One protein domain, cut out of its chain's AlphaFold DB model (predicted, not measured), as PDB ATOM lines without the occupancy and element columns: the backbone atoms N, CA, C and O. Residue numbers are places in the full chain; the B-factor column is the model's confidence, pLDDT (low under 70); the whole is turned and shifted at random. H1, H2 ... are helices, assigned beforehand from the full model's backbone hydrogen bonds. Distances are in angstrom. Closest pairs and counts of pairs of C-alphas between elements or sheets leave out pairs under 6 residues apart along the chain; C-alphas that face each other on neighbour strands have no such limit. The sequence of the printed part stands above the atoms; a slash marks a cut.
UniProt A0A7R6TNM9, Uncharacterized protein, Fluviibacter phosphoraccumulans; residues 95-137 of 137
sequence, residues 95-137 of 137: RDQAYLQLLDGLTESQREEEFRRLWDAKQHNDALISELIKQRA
ATOM      1  N   ARG A  95     174.055 -80.035  37.497       76.81
ATOM      2  CA  ARG A  95     173.462 -79.331  36.367       76.81
ATOM      3  C   ARG A  95     172.602 -78.144  36.811       76.81
ATOM      4  O   ARG A  95     172.738 -77.070  36.239       76.81
ATOM      5  N   ASP A  96     171.763 -78.312  37.832       78.69
ATOM      6  CA  ASP A  96     170.943 -77.219  38.373       78.69
ATOM      7  C   ASP A  96     171.827 -76.112  38.964       78.69
ATOM      8  O   ASP A  96     171.588 -74.932  38.727       78.69
ATOM      9  N   GLN A  97     172.900 -76.486  39.668       80.25
ATOM     10  CA  GLN A  97     173.879 -75.534  40.200       80.25
ATOM     11  C   GLN A  97     174.596 -74.766  39.085       80.25
ATOM     12  O   GLN A  97     174.730 -73.548  39.180       80.25
ATOM     13  N   ALA A  98     175.004 -75.447  38.012       82.50
ATOM     14  CA  ALA A  98     175.606 -74.797  36.852       82.50
ATOM     15  C   ALA A  98     174.633 -73.819  36.171       82.50
ATOM     16  O   ALA A  98     175.043 -72.739  35.757       82.50
ATOM     17  N   TYR A  99     173.337 -74.147  36.094       80.38
ATOM     18  CA  TYR A  99     172.337 -73.215  35.568       80.38
ATOM     19  C   TYR A  99     172.173 -71.971  36.433       80.38
ATOM     20  O   TYR A  99     172.051 -70.877  35.894       80.38
ATOM     21  N   LEU A 100     172.203 -72.119  37.756       81.56
ATOM     22  CA  LEU A 100     172.149 -70.968  38.655       81.56
ATOM     23  C   LEU A 100     173.395 -70.085  38.508       81.56
ATOM     24  O   LEU A 100     173.250 -68.871  38.432       81.56
ATOM     25  N   GLN A 101     174.581 -70.683  38.354       85.88
ATOM     26  CA  GLN A 101     175.825 -69.941  38.098       85.88
ATOM     27  C   GLN A 101     175.785 -69.130  36.799       85.88
ATOM     28  O   GLN A 101     176.365 -68.053  36.727       85.88
ATOM     29  N   LEU A 102     175.087 -69.610  35.765       82.44
ATOM     30  CA  LEU A 102     174.910 -68.852  34.518       82.44
ATOM     31  C   LEU A 102     174.054 -67.591  34.700       82.44
ATOM     32  O   LEU A 102     174.117 -66.690  33.867       82.44
ATOM     33  N   LEU A 103     173.253 -67.530  35.765       83.69
ATOM     34  CA  LEU A 103     172.419 -66.378  36.103       83.69
ATOM     35  C   LEU A 103     173.108 -65.417  37.085       83.69
ATOM     36  O   LEU A 103     172.541 -64.365  37.403       83.69
ATOM     37  N   ASP A 104     174.304 -65.756  37.570       86.50
ATOM     38  CA  ASP A 104     175.068 -64.896  38.468       86.50
ATOM     39  C   ASP A 104     175.497 -63.609  37.745       86.50
ATOM     40  O   ASP A 104     175.911 -63.610  36.587       86.50
ATOM     41  N   GLY A 105     175.385 -62.475  38.440       83.19
ATOM     42  CA  GLY A 105     175.721 -61.156  37.891       83.19
ATOM     43  C   GLY A 105     174.634 -60.509  37.024       83.19
ATOM     44  O   GLY A 105     174.797 -59.354  36.632       83.19
ATOM     45  N   LEU A 106     173.512 -61.193  36.770       88.81
ATOM     46  CA  LEU A 106     172.345 -60.601  36.111       88.81
ATOM     47  C   LEU A 106     171.438 -59.873  37.110       88.81
ATOM     48  O   LEU A 106     171.193 -60.334  38.230       88.81
ATOM     49  N   THR A 107     170.879 -58.746  36.670       91.44
ATOM     50  CA  THR A 107     169.780 -58.079  37.381       91.44
ATOM     51  C   THR A 107     168.500 -58.911  37.308       91.44
ATOM     52  O   THR A 107     168.354 -59.797  36.467       91.44
ATOM     53  N   GLU A 108     167.537 -58.620  38.181       85.62
ATOM     54  CA  GLU A 108     166.244 -59.314  38.198       85.62
ATOM     55  C   GLU A 108     165.524 -59.245  36.845       85.62
ATOM     56  O   GLU A 108     165.158 -60.287  36.308       85.62
ATOM     57  N   SER A 109     165.464 -58.059  36.233       87.38
ATOM     58  CA  SER A 109     164.870 -57.868  34.901       87.38
ATOM     59  C   SER A 109     165.554 -58.716  33.825       87.38
ATOM     60  O   SER A 109     164.886 -59.322  32.994       87.38
ATOM     61  N   GLN A 110     166.887 -58.800  33.847       88.44
ATOM     62  CA  GLN A 110     167.638 -59.600  32.873       88.44
ATOM     63  C   GLN A 110     167.413 -61.102  33.069       88.44
ATOM     64  O   GLN A 110     167.327 -61.846  32.095       88.44
ATOM     65  N   ARG A 111     167.283 -61.560  34.322       87.94
ATOM     66  CA  ARG A 111     166.938 -62.959  34.607       87.94
ATOM     67  C   ARG A 111     165.548 -63.295  34.083       87.94
ATOM     68  O   ARG A 111     165.377 -64.341  33.468       87.94
ATOM     69  N   GLU A 112     164.568 -62.418  34.290       86.88
ATOM     70  CA  GLU A 112     163.203 -62.623  33.794       86.88
ATOM     71  C   GLU A 112     163.132 -62.702  32.264       86.88
ATOM     72  O   GLU A 112     162.435 -63.564  31.724       86.88
ATOM     73  N   GLU A 113     163.864 -61.834  31.563       88.69
ATOM     74  CA  GLU A 113     163.958 -61.868  30.102       88.69
ATOM     75  C   GLU A 113     164.582 -63.172  29.601       88.69
ATOM     76  O   GLU A 113     164.036 -63.808  28.695       88.69
ATOM     77  N   GLU A 114     165.673 -63.619  30.224       85.88
ATOM     78  CA  GLU A 114     166.331 -64.863  29.830       85.88
ATOM     79  C   GLU A 114     165.444 -66.084  30.117       85.88
ATOM     80  O   GLU A 114     165.326 -66.982  29.281       85.88
ATOM     81  N   PHE A 115     164.719 -66.093  31.239       86.75
ATOM     82  CA  PHE A 115     163.720 -67.128  31.513       86.75
ATOM     83  C   PHE A 115     162.605 -67.150  30.466       86.75
ATOM     84  O   PHE A 115     162.205 -68.230  30.024       86.75
ATOM     85  N   ARG A 116     162.117 -65.980  30.041       88.19
ATOM     86  CA  ARG A 116     161.083 -65.879  29.004       88.19
ATOM     87  C   ARG A 116     161.585 -66.434  27.672       88.19
ATOM     88  O   ARG A 116     160.916 -67.266  27.066       88.19
ATOM     89  N   ARG A 117     162.807 -66.078  27.282       90.44
ATOM     90  CA  ARG A 117     163.458 -66.607  26.078       90.44
ATOM     91  C   ARG A 117     163.604 -68.132  26.115       90.44
ATOM     92  O   ARG A 117     163.302 -68.803  25.127       90.44
ATOM     93  N   LEU A 118     164.069 -68.687  27.235       87.62
ATOM     94  CA  LEU A 118     164.219 -70.136  27.407       87.62
ATOM     95  C   LEU A 118     162.871 -70.860  27.341       87.62
ATOM     96  O   LEU A 118     162.779 -71.945  26.764       87.62
ATOM     97  N   TRP A 119     161.826 -70.255  27.903       89.06
ATOM     98  CA  TRP A 119     160.473 -70.787  27.836       89.06
ATOM     99  C   TRP A 119     159.959 -70.857  26.396       89.06
ATOM    100  O   TRP A 119     159.491 -71.912  25.968       89.06
ATOM    101  N   ASP A 120     160.115 -69.779  25.629       90.88
ATOM    102  CA  ASP A 120     159.685 -69.722  24.229       90.88
ATOM    103  C   ASP A 120     160.435 -70.749  23.368       90.88
ATOM    104  O   ASP A 120     159.826 -71.483  22.585       90.88
ATOM    105  N   ALA A 121     161.750 -70.881  23.574       89.62
ATOM    106  CA  ALA A 121     162.564 -71.887  22.893       89.62
ATOM    107  C   ALA A 121     162.110 -73.319  23.221       89.62
ATOM    108  O   ALA A 121     162.034 -74.174  22.337       89.62
ATOM    109  N   LYS A 122     161.765 -73.590  24.485       92.81
ATOM    110  CA  LYS A 122     161.229 -74.887  24.911       92.81
ATOM    111  C   LYS A 122     159.888 -75.182  24.241       92.81
ATOM    112  O   LYS A 122     159.712 -76.280  23.726       92.81
ATOM    113  N   GLN A 123     158.968 -74.217  24.205       90.25
ATOM    114  CA  GLN A 123     157.667 -74.380  23.539       90.25
ATOM    115  C   GLN A 123     157.827 -74.678  22.046       90.25
ATOM    116  O   GLN A 123     157.164 -75.567  21.513       90.25
ATOM    117  N   HIS A 124     158.749 -73.979  21.382       90.50
ATOM    118  CA  HIS A 124     159.064 -74.242  19.985       90.50
ATOM    119  C   HIS A 124     159.600 -75.666  19.773       90.50
ATOM    120  O   HIS A 124     159.124 -76.382  18.893       90.50
ATOM    121  N   ASN A 125     160.542 -76.106  20.611       92.94
ATOM    122  CA  ASN A 125     161.104 -77.453  20.531       92.94
ATOM    123  C   ASN A 125     160.049 -78.537  20.779       92.94
ATOM    124  O   ASN A 125     160.012 -79.524  20.050       92.94
ATOM    125  N   ASP A 126     159.167 -78.350  21.758       93.62
ATOM    126  CA  ASP A 126     158.075 -79.290  22.029       93.62
ATOM    127  C   ASP A 126     157.106 -79.391  20.843       93.62
ATOM    128  O   ASP A 126     156.655 -80.486  20.495       93.62
ATOM    129  N   ALA A 127     156.811 -78.263  20.187       92.25
ATOM    130  CA  ALA A 127     155.986 -78.237  18.984       92.25
ATOM    131  C   ALA A 127     156.661 -78.990  17.826       92.25
ATOM    132  O   ALA A 127     156.022 -79.825  17.184       92.25
ATOM    133  N   LEU A 128     157.962 -78.771  17.607       92.56
ATOM    134  CA  LEU A 128     158.745 -79.508  16.610       92.56
ATOM    135  C   LEU A 128     158.766 -81.011  16.893       92.56
ATOM    136  O   LEU A 128     158.517 -81.807  15.991       92.56
ATOM    137  N   ILE A 129     159.028 -81.410  18.141       93.31
ATOM    138  CA  ILE A 129     159.007 -82.818  18.560       93.31
ATOM    139  C   ILE A 129     157.631 -83.429  18.285       93.31
ATOM    140  O   ILE A 129     157.550 -84.530  17.742       93.31
ATOM    141  N   SER A 130     156.554 -82.711  18.605       92.50
ATOM    142  CA  SER A 130     155.186 -83.168  18.347       92.50
ATOM    143  C   SER A 130     154.929 -83.395  16.854       92.50
ATOM    144  O   SER A 130     154.354 -84.416  16.485       92.50
ATOM    145  N   GLU A 131     155.383 -82.489  15.985       92.38
ATOM    146  CA  GLU A 131     155.258 -82.649  14.531       92.38
ATOM    147  C   GLU A 131     156.109 -83.804  13.989       92.38
ATOM    148  O   GLU A 131     155.629 -84.605  13.189       92.38
ATOM    149  N   LEU A 132     157.343 -83.964  14.471       92.12
ATOM    150  CA  LEU A 132     158.211 -85.077  14.074       92.12
ATOM    151  C   LEU A 132     157.636 -86.438  14.492       92.12
ATOM    152  O   LEU A 132     157.739 -87.407  13.741       92.12
ATOM    153  N   ILE A 133     157.004 -86.523  15.668       93.25
ATOM    154  CA  ILE A 133     156.311 -87.738  16.119       93.25
ATOM    155  C   ILE A 133     155.132 -88.059  15.193       93.25
ATOM    156  O   ILE A 133     154.981 -89.216  14.806       93.25
ATOM    157  N   LYS A 134     154.336 -87.057  14.790       89.56
ATOM    158  CA  LYS A 134     153.220 -87.245  13.846       89.56
ATOM    159  C   LYS A 134     153.681 -87.727  12.471       89.56
ATOM    160  O   LYS A 134     152.987 -88.527  11.868       89.56
ATOM    161  N   GLN A 135     154.829 -87.259  11.980       85.94
ATOM    162  CA  GLN A 135     155.379 -87.685  10.684       85.94
ATOM    163  C   GLN A 135     155.958 -89.108  10.700       85.94
ATOM    164  O   GLN A 135     156.157 -89.700   9.642       85.94
ATOM    165  N   ARG A 136     156.269 -89.642  11.888       76.75
ATOM    166  CA  ARG A 136     156.804 -90.998  12.072       76.75
ATOM    167  C   ARG A 136     155.709 -92.055  12.293       76.75
ATOM    168  O   ARG A 136     156.002 -93.237  12.110       76.75
ATOM    169  N   ALA A 137     154.521 -91.646  12.741       59.00
ATOM    170  CA  ALA A 137     153.358 -92.508  12.983       59.00
ATOM    171  C   ALA A 137     152.572 -92.768  11.691       59.00
ATOM    172  O   ALA A 137     152.071 -93.906  11.553       59.00
TER     173      ALA A 137
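This is residues 95 to 137 of the 137 residues of an uncharacterized protein of Fluviibacter phosphoraccumulans (UniProt A0A7R6TNM9). Look first for one long, straight helix, H2, which makes the long axis; a short helix, H1, is held off from it near its first end by a five-residue link, giving an open hook. Residues 95 to 101 and 116 to 137 stick out free. The printed part has 43 residues with two named helices, H1 then H2, and no named strand; the class is all helix. It is extended, with a radius of gyration of the C-alphas of 14.8 A and spans of 45 by 22 by 7 A.

Start from H2, residues 108 to 136, and go back along the tight link, residues 103 to 107, to H1, residues 95 to 102. The two helices are apart. In H1 and H2 every O i to N i+4 pair is within hydrogen-bond range.

Find C-alpha 108 at (166.244, -59.314, 38.198); from there H2 runs 42.1 A to C-alpha 136 at (156.804, -90.998, 12.072). H1 begins at C-alpha 95, at (173.462, -79.331, 36.367), and measures 10.7 A.

The C-alphas farthest apart, of Gly 105 and Ala 137, are 45.9 A apart. The printed part has no cut. Its mean pLDDT is 86.9; look to residue 137, the chain's last, for the one value under 70.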